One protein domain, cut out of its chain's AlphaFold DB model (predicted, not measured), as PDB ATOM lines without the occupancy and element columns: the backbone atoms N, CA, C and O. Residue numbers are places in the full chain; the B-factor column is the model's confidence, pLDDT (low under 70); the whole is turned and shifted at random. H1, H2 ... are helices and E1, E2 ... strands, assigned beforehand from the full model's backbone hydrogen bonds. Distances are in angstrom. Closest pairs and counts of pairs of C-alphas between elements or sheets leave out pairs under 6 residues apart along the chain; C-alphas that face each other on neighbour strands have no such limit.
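This is residues 93 to 183 of the 186 residues of an uncharacterized protein of Mytilus galloprovincialis (UniProt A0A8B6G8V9). Little of this domain is regular: helix H1 packs along one face of a small parallel sheet, E2 E1 E3, in two layers, and the long tail, residues 154 to 183, turns back on itself near residue 172. Named elements, E1 E2 H1 E3 H2 along the chain, hold 33 of 91 printed residues, mixed helices and strands. The whole is flat, 41 by 35 by 17 A, and only just compact, close to loose, with radius of gyration of the C-alphas 14.3 A.

Inner strand E1, residues 93 to 98, is parallel to E3, residues 140 to 147 (N 95 to O 143, 2.8 A), and E2, residues 112 to 114 (N 113 to O 94, 2.7 A), within hydrogen-bond range. H1, residues 125 to 136, with every O i to N i+4 pair within range, is over E1, height over the sheet 9.4 A; their closest C-alphas, Leu 93 and Thr 136, are 7.5 A apart. E2, H1 and E3 make a split strand-helix-strand unit, E1 between the strands, its crossover right-handed. H2, residues 150 to 153, too short for such pairs, is apart from H1.

E1, 16.3 A, begins at C-alpha 93 (212.730, -30.479, 45.644); H1 is 16.4 A; E3, 20.9 A, bends by 51 degrees at residue 143; E2 is 6.2 A; H2, 5.5 A, ends at C-alpha 153 (206.633, -32.028, 74.887).

The farthest C-alphas, Ser 138 and Asp 158, are 42.5 A apart. The printed part has no cut; link E1 to E2 is long. Residues 106 to 108 and 154 to 183 have pLDDT under 70.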
ATOM      1  N   LEU A  93     212.627 -31.354  44.484       88.06
ATOM      2  CA  LEU A  93     212.730 -30.479  45.644       88.06
ATOM      3  C   LEU A  93     212.665 -31.314  46.921       88.06
ATOM      4  O   LEU A  93     211.773 -32.144  47.106       88.06
ATOM      5  N   ASN A  94     213.609 -31.091  47.820       88.31
ATOM      6  CA  ASN A  94     213.561 -31.617  49.175       88.31
ATOM      7  C   ASN A  94     212.811 -30.621  50.058       88.31
ATOM      8  O   ASN A  94     212.941 -29.416  49.878       88.31
ATOM      9  N   VAL A  95     212.032 -31.096  51.024       89.62
ATOM     10  CA  VAL A  95     211.235 -30.228  51.900       89.62
ATOM     11  C   VAL A  95     211.629 -30.458  53.350       89.62
ATOM     12  O   VAL A  95     211.603 -31.584  53.842       89.62
ATOM     13  N   LEU A  96     211.957 -29.381  54.059       89.81
ATOM     14  CA  LEU A  96     212.213 -29.389  55.495       89.81
ATOM     15  C   LEU A  96     211.088 -28.658  56.229       89.81
ATOM     16  O   LEU A  96     210.862 -27.470  56.009       89.81
ATOM     17  N   ILE A  97     210.424 -29.352  57.149       91.00
ATOM     18  CA  ILE A  97     209.402 -28.790  58.030       91.00
ATOM     19  C   ILE A  97     209.868 -28.947  59.470       91.00
ATOM     20  O   ILE A  97     210.046 -30.059  59.959       91.00
ATOM     21  N   GLY A  98     210.020 -27.847  60.193       89.62
ATOM     22  CA  GLY A  98     210.396 -27.927  61.594       89.62
ATOM     23  C   GLY A  98     210.051 -26.704  62.422       89.62
ATOM     24  O   GLY A  98     209.458 -25.733  61.950       89.62
ATOM     25  N   ALA A  99     210.418 -26.788  63.698       86.44
ATOM     26  CA  ALA A  99     210.242 -25.719  64.671       86.44
ATOM     27  C   ALA A  99     211.400 -24.705  64.615       86.44
ATOM     28  O   ALA A  99     212.118 -24.581  63.624       86.44
ATOM     29  N   SER A 100     211.606 -23.964  65.706       85.56
ATOM     30  CA  SER A 100     212.553 -22.845  65.744       85.56
ATOM     31  C   SER A 100     214.019 -23.231  65.501       85.56
ATOM     32  O   SER A 100     214.801 -22.363  65.131       85.56
ATOM     33  N   ASN A 101     214.391 -24.503  65.684       83.88
ATOM     34  CA  ASN A 101     215.753 -24.990  65.430       83.88
ATOM     35  C   ASN A 101     216.030 -25.209  63.935       83.88
ATOM     36  O   ASN A 101     217.178 -25.163  63.510       83.88
ATOM     37  N   CYS A 102     214.983 -25.425  63.137       85.44
ATOM     38  CA  CYS A 102     215.106 -25.759  61.721       85.44
ATOM     39  C   CYS A 102     214.989 -24.532  60.814       85.44
ATOM     40  O   CYS A 102     215.331 -24.615  59.642       85.44
ATOM     41  N   THR A 103     214.565 -23.378  61.338       84.25
ATOM     42  CA  THR A 103     214.377 -22.147  60.547       84.25
ATOM     43  C   THR A 103     215.665 -21.588  59.949       84.25
ATOM     44  O   THR A 103     215.591 -20.788  59.027       84.25
ATOM     45  N   ARG A 104     216.830 -21.987  60.474       80.25
ATOM     46  CA  ARG A 104     218.156 -21.558  59.997       80.25
ATOM     47  C   ARG A 104     218.895 -22.638  59.204       80.25
ATOM     48  O   ARG A 104     220.054 -22.448  58.856       80.25
ATOM     49  N   LEU A 105     218.270 -23.794  58.989       82.00
ATOM     50  CA  LEU A 105     218.888 -24.899  58.260       82.00
ATOM     51  C   LEU A 105     218.614 -24.762  56.764       82.00
ATOM     52  O   LEU A 105     217.529 -24.344  56.369       82.00
ATOM     53  N   GLY A 106     219.575 -25.154  55.930       66.62
ATOM     54  CA  GLY A 106     219.327 -25.304  54.496       66.62
ATOM     55  C   GLY A 106     219.157 -24.005  53.705       66.62
ATOM     56  O   GLY A 106     218.670 -24.057  52.589       66.62
ATOM     57  N   GLU A 107     219.550 -22.850  54.252       65.31
ATOM     58  CA  GLU A 107     219.430 -21.546  53.570       65.31
ATOM     59  C   GLU A 107     220.318 -21.438  52.313       65.31
ATOM     60  O   GLU A 107     220.115 -20.567  51.474       65.31
ATOM     61  N   THR A 108     221.297 -22.334  52.169       69.56
ATOM     62  CA  THR A 108     222.285 -22.334  51.083       69.56
ATOM     63  C   THR A 108     221.993 -23.332  49.960       69.56
ATOM     64  O   THR A 108     222.728 -23.334  48.979       69.56
ATOM     65  N   ASP A 109     220.992 -24.206  50.105       79.06
ATOM     66  CA  ASP A 109     220.688 -25.261  49.128       79.06
ATOM     67  C   ASP A 109     219.457 -24.877  48.293       79.06
ATOM     68  O   ASP A 109     218.364 -24.678  48.820       79.06
ATOM     69  N   GLU A 110     219.645 -24.760  46.979       79.31
ATOM     70  CA  GLU A 110     218.600 -24.381  46.021       79.31
ATOM     71  C   GLU A 110     217.549 -25.480  45.803       79.31
ATOM     72  O   GLU A 110     216.407 -25.180  45.453       79.31
ATOM     73  N   ASN A 111     217.901 -26.738  46.086       85.44
ATOM     74  CA  ASN A 111     217.019 -27.898  45.950       85.44
ATOM     75  C   ASN A 111     216.367 -28.288  47.284       85.44
ATOM     76  O   ASN A 111     215.825 -29.391  47.419       85.44
ATOM     77  N   LEU A 112     216.406 -27.401  48.282       86.69
ATOM     78  CA  LEU A 112     215.812 -27.603  49.595       86.69
ATOM     79  C   LEU A 112     214.866 -26.452  49.942       86.69
ATOM     80  O   LEU A 112     215.264 -25.344  50.294       86.69
ATOM     81  N   LEU A 113     213.573 -26.742  49.941       88.69
ATOM     82  CA  LEU A 113     212.566 -25.849  50.476       88.69
ATOM     83  C   LEU A 113     212.494 -25.985  51.996       88.69
ATOM     84  O   LEU A 113     211.963 -26.959  52.534       88.69
ATOM     85  N   ASN A 114     212.938 -24.949  52.698       88.44
ATOM     86  CA  ASN A 114     212.690 -24.826  54.124       88.44
ATOM     87  C   ASN A 114     211.325 -24.160  54.399       88.44
ATOM     88  O   ASN A 114     211.133 -22.961  54.181       88.44
ATOM     89  N   ALA A 115     210.373 -24.941  54.907       88.56
ATOM     90  CA  ALA A 115     209.050 -24.501  55.354       88.56
ATOM     91  C   ALA A 115     208.926 -24.454  56.894       88.56
ATOM     92  O   ALA A 115     207.823 -24.410  57.441       88.56
ATOM     93  N   SER A 116     210.050 -24.455  57.615       88.81
ATOM     94  CA  SER A 116     210.076 -24.414  59.079       88.81
ATOM     95  C   SER A 116     209.523 -23.103  59.640       88.81
ATOM     96  O   SER A 116     209.758 -22.020  59.106       88.81
ATOM     97  N   LYS A 117     208.836 -23.188  60.784       87.50
ATOM     98  CA  LYS A 117     208.231 -22.041  61.470       87.50
ATOM     99  C   LYS A 117     208.583 -22.049  62.955       87.50
ATOM    100  O   LYS A 117     208.439 -23.055  63.648       87.50
ATOM    101  N   SER A 118     209.020 -20.904  63.480       86.06
ATOM    102  CA  SER A 118     209.222 -20.769  64.926       86.06
ATOM    103  C   SER A 118     207.889 -20.959  65.663       86.06
ATOM    104  O   SER A 118     206.855 -20.453  65.229       86.06
ATOM    105  N   GLY A 119     207.904 -21.741  66.745       82.69
ATOM    106  CA  GLY A 119     206.685 -22.131  67.463       82.69
ATOM    107  C   GLY A 119     205.827 -23.193  66.762       82.69
ATOM    108  O   GLY A 119     204.693 -23.415  67.190       82.69
ATOM    109  N   ALA A 120     206.330 -23.850  65.707       84.38
ATOM    110  CA  ALA A 120     205.651 -24.998  65.108       84.38
ATOM    111  C   ALA A 120     205.403 -26.090  66.159       84.38
ATOM    112  O   ALA A 120     206.301 -26.436  66.929       84.38
ATOM    113  N   ASN A 121     204.177 -26.582  66.206       83.81
ATOM    114  CA  ASN A 121     203.671 -27.590  67.122       83.81
ATOM    115  C   ASN A 121     202.601 -28.414  66.391       83.81
ATOM    116  O   ASN A 121     202.273 -28.144  65.234       83.81
ATOM    117  N   PHE A 122     202.042 -29.414  67.050       82.62
ATOM    118  CA  PHE A 122     201.091 -30.306  66.409       82.62
ATOM    119  C   PHE A 122     199.741 -29.636  66.089       82.62
ATOM    120  O   PHE A 122     199.088 -29.991  65.111       82.62
ATOM    121  N   GLU A 123     199.333 -28.621  66.854       80.56
ATOM    122  CA  GLU A 123     198.085 -27.878  66.616       80.56
ATOM    123  C   GLU A 123     198.152 -27.015  65.349       80.56
ATOM    124  O   GLU A 123     197.154 -26.859  64.647       80.56
ATOM    125  N   ASN A 124     199.324 -26.450  65.045       81.62
ATOM    126  CA  ASN A 124     199.537 -25.587  63.883       81.62
ATOM    127  C   ASN A 124     200.211 -26.297  62.697       81.62
ATOM    128  O   ASN A 124     200.443 -25.664  61.664       81.62
ATOM    129  N   PHE A 125     200.484 -27.598  62.817       86.19
ATOM    130  CA  PHE A 125     201.200 -28.369  61.806       86.19
ATOM    131  C   PHE A 125     200.497 -28.372  60.447       86.19
ATOM    132  O   PHE A 125     201.148 -28.139  59.432       86.19
ATOM    133  N   THR A 126     199.175 -28.555  60.417       84.38
ATOM    134  CA  THR A 126     198.398 -28.568  59.166       84.38
ATOM    135  C   THR A 126     198.580 -27.275  58.373       84.38
ATOM    136  O   THR A 126     198.830 -27.323  57.178       84.38
ATOM    137  N   GLN A 127     198.586 -26.120  59.045       84.69
ATOM    138  CA  GLN A 127     198.797 -24.826  58.385       84.69
ATOM    139  C   GLN A 127     200.207 -24.699  57.795       84.69
ATOM    140  O   GLN A 127     200.405 -24.049  56.773       84.69
ATOM    141  N   ILE A 128     201.207 -25.279  58.461       83.81
ATOM    142  CA  ILE A 128     202.593 -25.280  57.978       83.81
ATOM    143  C   ILE A 128     202.721 -26.204  56.766       83.81
ATOM    144  O   ILE A 128     203.395 -25.852  55.799       83.81
ATOM    145  N   LEU A 129     202.039 -27.350  56.802       86.62
ATOM    146  CA  LEU A 129     201.979 -28.278  55.684       86.62
ATOM    147  C   LEU A 129     201.319 -27.629  54.465       86.62
ATOM    148  O   LEU A 129     201.879 -27.719  53.380       86.62
ATOM    149  N   ASP A 130     200.217 -26.899  54.641       85.56
ATOM    150  CA  ASP A 130     199.550 -26.186  53.544       85.56
ATOM    151  C   ASP A 130     200.490 -25.172  52.871       85.56
ATOM    152  O   ASP A 130     200.553 -25.089  51.646       85.56
ATOM    153  N   ILE A 131     201.279 -24.436  53.662       82.81
ATOM    154  CA  ILE A 131     202.288 -23.499  53.144       82.81
ATOM    155  C   ILE A 131     203.391 -24.244  52.382       82.81
ATOM    156  O   ILE A 131     203.883 -23.739  51.372       82.81
ATOM    157  N   ALA A 132     203.813 -25.413  52.867       85.69
ATOM    158  CA  ALA A 132     204.814 -26.228  52.188       85.69
ATOM    159  C   ALA A 132     204.274 -26.749  50.850       85.69
ATOM    160  O   ALA A 132     204.932 -26.562  49.831       85.69
ATOM    161  N   VAL A 133     203.055 -27.300  50.843       86.19
ATOM    162  CA  VAL A 133     202.385 -27.824  49.644       86.19
ATOM    163  C   VAL A 133     202.262 -26.738  48.577       86.19
ATOM    164  O   VAL A 133     202.761 -26.929  47.472       86.19
ATOM    165  N   GLN A 134     201.758 -25.553  48.941       84.25
ATOM    166  CA  GLN A 134     201.634 -24.406  48.028       84.25
ATOM    167  C   GLN A 134     202.960 -24.001  47.368       84.25
ATOM    168  O   GLN A 134     202.986 -23.515  46.242       84.25
ATOM    169  N   LYS A 135     204.084 -24.166  48.072       81.88
ATOM    170  CA  LYS A 135     205.417 -23.847  47.543       81.88
ATOM    171  C   LYS A 135     206.014 -24.976  46.705       81.88
ATOM    172  O   LYS A 135     206.942 -24.730  45.940       81.88
ATOM    173  N   THR A 136     205.496 -26.190  46.850       83.25
ATOM    174  CA  THR A 136     205.928 -27.377  46.105       83.25
ATOM    175  C   THR A 136     205.071 -27.667  44.875       83.25
ATOM    176  O   THR A 136     205.429 -28.565  44.129       83.25
ATOM    177  N   ASP A 137     203.989 -26.921  44.619       78.62
ATOM    178  CA  ASP A 137     203.033 -27.195  43.527       78.62
ATOM    179  C   ASP A 137     203.681 -27.327  42.132       78.62
ATOM    180  O   ASP A 137     203.175 -28.049  41.275       78.62
ATOM    181  N   SER A 138     204.819 -26.662  41.907       77.38
ATOM    182  CA  SER A 138     205.561 -26.696  40.638       77.38
ATOM    183  C   SER A 138     206.725 -27.695  40.609       77.38
ATOM    184  O   SER A 138     207.399 -27.800  39.588       77.38
ATOM    185  N   PHE A 139     206.987 -28.406  41.709       83.19
ATOM    186  CA  PHE A 139     208.161 -29.262  41.878       83.19
ATOM    187  C   PHE A 139     207.769 -30.685  42.275       83.19
ATOM    188  O   PHE A 139     206.828 -30.931  43.029       83.19
ATOM    189  N   LYS A 140     208.549 -31.663  41.823       86.94
ATOM    190  CA  LYS A 140     208.448 -33.043  42.286       86.94
ATOM    191  C   LYS A 140     209.169 -33.178  43.627       86.94
ATOM    192  O   LYS A 140     210.392 -33.124  43.690       86.94
ATOM    193  N   VAL A 141     208.428 -33.402  44.706       86.69
ATOM    194  CA  VAL A 141     209.045 -33.610  46.022       86.69
ATOM    195  C   VAL A 141     209.738 -34.978  46.081       86.69
ATOM    196  O   VAL A 141     209.090 -35.997  45.845       86.69
ATOM    197  N   ASP A 142     211.039 -35.004  46.390       86.56
ATOM    198  CA  ASP A 142     211.810 -36.252  46.557       86.56
ATOM    199  C   ASP A 142     211.761 -36.739  48.010       86.56
ATOM    200  O   ASP A 142     211.318 -37.851  48.306       86.56
ATOM    201  N   LYS A 143     212.164 -35.871  48.944       86.31
ATOM    202  CA  LYS A 143     212.239 -36.186  50.375       86.31
ATOM    203  C   LYS A 143     211.580 -35.103  51.211       86.31
ATOM    204  O   LYS A 143     211.688 -33.916  50.913       86.31
ATOM    205  N   VAL A 144     210.948 -35.529  52.305       88.19
ATOM    206  CA  VAL A 144     210.384 -34.637  53.324       88.19
ATOM    207  C   VAL A 144     210.988 -34.986  54.678       88.19
ATOM    208  O   VAL A 144     210.866 -36.118  55.144       88.19
ATOM    209  N   ALA A 145     211.628 -34.011  55.315       87.81
ATOM    210  CA  ALA A 145     212.144 -34.111  56.672       87.81
ATOM    211  C   ALA A 145     211.239 -33.320  57.624       87.81
ATOM    212  O   ALA A 145     210.968 -32.142  57.390       87.81
ATOM    213  N   ILE A 146     210.778 -33.962  58.704       88.81
ATOM    214  CA  ILE A 146     209.909 -33.342  59.712       88.81
ATOM    215  C   ILE A 146     210.612 -33.361  61.069       88.81
ATOM    216  O   ILE A 146     210.889 -34.421  61.624       88.81
ATOM    217  N   CYS A 147     210.873 -32.178  61.618       86.94
ATOM    218  CA  CYS A 147     211.551 -31.977  62.895       86.94
ATOM    219  C   CYS A 147     210.663 -31.148  63.834       86.94
ATOM    220  O   CYS A 147     210.810 -29.927  63.963       86.94
ATOM    221  N   LEU A 148     209.707 -31.819  64.475       83.00
ATOM    222  CA  LEU A 148     208.712 -31.231  65.379       83.00
ATOM    223  C   LEU A 148     208.669 -31.989  66.712       83.00
ATOM    224  O   LEU A 148     209.347 -32.998  66.877       83.00
ATOM    225  N   GLY A 149     207.893 -31.485  67.672       76.50
ATOM    226  CA  GLY A 149     207.650 -32.149  68.958       76.50
ATOM    227  C   GLY A 149     208.317 -31.487  70.163       76.50
ATOM    228  O   GLY A 149     207.789 -31.582  71.266       76.50
ATOM    229  N   THR A 150     209.399 -30.720  69.994       77.31
ATOM    230  CA  THR A 150     210.046 -30.011  71.124       77.31
ATOM    231  C   THR A 150     209.106 -29.017  71.822       77.31
ATOM    232  O   THR A 150     209.140 -28.861  73.045       77.31
ATOM    233  N   ASN A 151     208.219 -28.374  71.058       79.44
ATOM    234  CA  ASN A 151     207.202 -27.454  71.577       79.44
ATOM    235  C   ASN A 151     205.963 -28.165  72.143       79.44
ATOM    236  O   ASN A 151     205.225 -27.568  72.920       79.44
ATOM    237  N   ASP A 152     205.712 -29.408  71.736       78.56
ATOM    238  CA  ASP A 152     204.568 -30.198  72.191       78.56
ATOM    239  C   ASP A 152     204.901 -30.884  73.520       78.56
ATOM    240  O   ASP A 152     204.141 -30.772  74.479       78.56
ATOM    241  N   ILE A 153     206.108 -31.450  73.638       72.00
ATOM    242  CA  ILE A 153     206.633 -32.028  74.887       72.00
ATOM    243  C   ILE A 153     206.627 -30.997  76.021       72.00
ATOM    244  O   ILE A 153     206.318 -31.318  77.160       72.00
ATOM    245  N   SER A 154     206.923 -29.729  75.725       64.31
ATOM    246  CA  SER A 154     206.937 -28.673  76.746       64.31
ATOM    247  C   SER A 154     205.544 -28.240  77.226       64.31
ATOM    248  O   SER A 154     205.449 -27.550  78.244       64.31
ATOM    249  N   LYS A 155     204.467 -28.634  76.532       62.22
ATOM    250  CA  LYS A 155     203.078 -28.310  76.897       62.22
ATOM    251  C   LYS A 155     202.374 -29.419  77.684       62.22
ATOM    252  O   LYS A 155     201.427 -29.106  78.404       62.22
ATOM    253  N   HIS A 156     202.834 -30.666  77.594       59.16
ATOM    254  CA  HIS A 156     202.246 -31.800  78.309       59.16
ATOM    255  C   HIS A 156     203.085 -32.138  79.549       59.16
ATOM    256  O   HIS A 156     204.291 -32.345  79.461       59.16
ATOM    257  N   LYS A 157     202.454 -32.123  80.732       52.38
ATOM    258  CA  LYS A 157     203.100 -32.468  82.014       52.38
ATOM    259  C   LYS A 157     202.956 -33.943  82.396       52.38
ATOM    260  O   LYS A 157     203.630 -34.364  83.327       52.38
ATOM    261  N   ASP A 158     202.119 -34.687  81.676       54.38
ATOM    262  CA  ASP A 158     201.817 -36.095  81.925       54.38
ATOM    263  C   ASP A 158     201.872 -36.883  80.603       54.38
ATOM    264  O   ASP A 158     201.441 -36.388  79.559       54.38
ATOM    265  N   ASP A 159     202.379 -38.120  80.651       53.03
ATOM    266  CA  ASP A 159     202.583 -39.026  79.502       53.03
ATOM    267  C   ASP A 159     201.280 -39.527  78.841       53.03
ATOM    268  O   ASP A 159     201.307 -40.393  77.964       53.03
ATOM    269  N   SER A 160     200.118 -39.013  79.249       53.62
ATOM    270  CA  SER A 160     198.800 -39.449  78.773       53.62
ATOM    271  C   SER A 160     198.482 -39.025  77.336       53.62
ATOM    272  O   SER A 160     197.616 -39.627  76.706       53.62
ATOM    273  N   ASP A 161     199.194 -38.030  76.799       50.62
ATOM    274  CA  ASP A 161     198.901 -37.411  75.499       50.62
ATOM    275  C   ASP A 161     199.902 -37.817  74.402       50.62
ATOM    276  O   ASP A 161     200.306 -37.004  73.568       50.62
ATOM    277  N   GLN A 162     200.319 -39.087  74.374       50.00
ATOM    278  CA  GLN A 162     201.126 -39.593  73.260       50.00
ATOM    279  C   GLN A 162     200.304 -39.609  71.964       50.00
ATOM    280  O   GLN A 162     199.258 -40.251  71.871       50.00
ATOM    281  N   ILE A 163     200.797 -38.906  70.943       50.47
ATOM    282  CA  ILE A 163     200.211 -38.887  69.602       50.47
ATOM    283  C   ILE A 163     201.002 -39.861  68.734       50.47
ATOM    284  O   ILE A 163     202.150 -39.600  68.376       50.47
ATOM    285  N   ASN A 164     200.383 -40.990  68.389       46.69
ATOM    286  CA  ASN A 164     200.970 -41.949  67.459       46.69
ATOM    287  C   ASN A 164     200.735 -41.511  66.014       46.69
ATOM    288  O   ASN A 164     199.613 -41.186  65.625       46.69
ATOM    289  N   PHE A 165     201.802 -41.550  65.219       45.69
ATOM    290  CA  PHE A 165     201.766 -41.297  63.787       45.69
ATOM    291  C   PHE A 165     201.733 -42.622  63.032       45.69
ATOM    292  O   PHE A 165     202.713 -43.363  63.027       45.69
ATOM    293  N   THR A 166     200.625 -42.910  62.357       43.19
ATOM    294  CA  THR A 166     200.551 -43.994  61.373       43.19
ATOM    295  C   THR A 166     200.638 -43.396  59.976       43.19
ATOM    296  O   THR A 166     199.770 -42.627  59.574       43.19
ATOM    297  N   CYS A 167     201.708 -43.721  59.248       40.25
ATOM    298  CA  CYS A 167     201.855 -43.377  57.838       40.25
ATOM    299  C   CYS A 167     201.358 -44.560  57.001       40.25
ATOM    300  O   CYS A 167     202.103 -45.514  56.768       40.25
ATOM    301  N   ASP A 168     200.097 -44.516  56.575       42.53
ATOM    302  CA  ASP A 168     199.546 -45.526  55.674       42.53
ATOM    303  C   ASP A 168     199.932 -45.201  54.230       42.53
ATOM    304  O   ASP A 168     199.413 -44.269  53.614       42.53
ATOM    305  N   LYS A 169     200.828 -46.005  53.652       40.41
ATOM    306  CA  LYS A 169     201.034 -46.037  52.200       40.41
ATOM    307  C   LYS A 169     199.929 -46.885  51.571       40.41
ATOM    308  O   LYS A 169     200.140 -48.066  51.298       40.41
ATOM    309  N   SER A 170     198.751 -46.313  51.327       39.47
ATOM    310  CA  SER A 170     197.779 -46.971  50.451       39.47
ATOM    311  C   SER A 170     198.309 -46.942  49.019       39.47
ATOM    312  O   SER A 170     198.542 -45.883  48.435       39.47
ATOM    313  N   SER A 171     198.543 -48.131  48.473       43.69
ATOM    314  CA  SER A 171     198.986 -48.387  47.104       43.69
ATOM    315  C   SER A 171     198.248 -47.506  46.083       43.69
ATOM    316  O   SER A 171     197.095 -47.778  45.757       43.69
ATOM    317  N   GLY A 172     198.926 -46.471  45.576       45.78
ATOM    318  CA  GLY A 172     198.487 -45.684  44.418       45.78
ATOM    319  C   GLY A 172     198.085 -44.224  44.661       45.78
ATOM    320  O   GLY A 172     197.791 -43.544  43.684       45.78
ATOM    321  N   SER A 173     198.102 -43.707  45.893       38.62
ATOM    322  CA  SER A 173     197.767 -42.300  46.180       38.62
ATOM    323  C   SER A 173     198.908 -41.579  46.899       38.62
ATOM    324  O   SER A 173     199.360 -42.030  47.948       38.62
ATOM    325  N   SER A 174     199.340 -40.429  46.377       43.09
ATOM    326  CA  SER A 174     200.313 -39.507  46.991       43.09
ATOM    327  C   SER A 174     199.744 -38.732  48.193       43.09
ATOM    328  O   SER A 174     200.126 -37.592  48.438       43.09
ATOM    329  N   GLU A 175     198.800 -39.322  48.929       38.06
ATOM    330  CA  GLU A 175     198.200 -38.723  50.120       38.06
ATOM    331  C   GLU A 175     198.894 -39.260  51.371       38.06
ATOM    332  O   GLU A 175     198.791 -40.439  51.706       38.06
ATOM    333  N   ILE A 176     199.577 -38.371  52.091       40.16
ATOM    334  CA  ILE A 176     200.021 -38.628  53.458       40.16
ATOM    335  C   ILE A 176     198.820 -38.349  54.366       40.16
ATOM    336  O   ILE A 176     198.486 -37.194  54.628       40.16
ATOM    337  N   ARG A 177     198.146 -39.401  54.838       38.97
ATOM    338  CA  ARG A 177     197.093 -39.271  55.854       38.97
ATOM    339  C   ARG A 177     197.704 -39.362  57.244       38.97
ATOM    340  O   ARG A 177     198.303 -40.370  57.597       38.97
ATOM    341  N   LEU A 178     197.532 -38.303  58.028       41.66
ATOM    342  CA  LEU A 178     197.943 -38.240  59.428       41.66
ATOM    343  C   LEU A 178     196.689 -38.329  60.297       41.66
ATOM    344  O   LEU A 178     195.902 -37.386  60.364       41.66
ATOM    345  N   SER A 179     196.478 -39.470  60.945       39.94
ATOM    346  CA  SER A 179     195.409 -39.657  61.926       39.94
ATOM    347  C   SER A 179     195.949 -39.428  63.340       39.94
ATOM    348  O   SER A 179     196.952 -40.010  63.740       39.94
ATOM    349  N   ARG A 180     195.266 -38.587  64.131       37.50
ATOM    350  CA  ARG A 180     195.459 -38.552  65.589       37.50
ATOM    351  C   ARG A 180     194.825 -39.807  66.173       37.50
ATOM    352  O   ARG A 180     193.599 -39.907  66.194       37.50
ATOM    353  N   VAL A 181     195.630 -40.729  66.682       40.09
ATOM    354  CA  VAL A 181     195.120 -41.802  67.540       40.09
ATOM    355  C   VAL A 181     195.209 -41.312  68.981       40.09
ATOM    356  O   VAL A 181     196.287 -41.297  69.565       40.09
ATOM    357  N   ALA A 182     194.084 -40.858  69.537       34.41
ATOM    358  CA  ALA A 182     193.968 -40.648  70.976       34.41
ATOM    359  C   ALA A 182     193.805 -42.021  71.639       34.41
ATOM    360  O   ALA A 182     192.889 -42.769  71.295       34.41
ATOM    361  N   CYS A 183     194.702 -42.366  72.560       31.98
ATOM    362  CA  CYS A 183     194.574 -43.576  73.361       31.98
ATOM    363  C   CYS A 183     193.340 -43.426  74.269       31.98
ATOM    364  O   CYS A 183     193.326 -42.579  75.159       31.98
TER     365      CYS A 183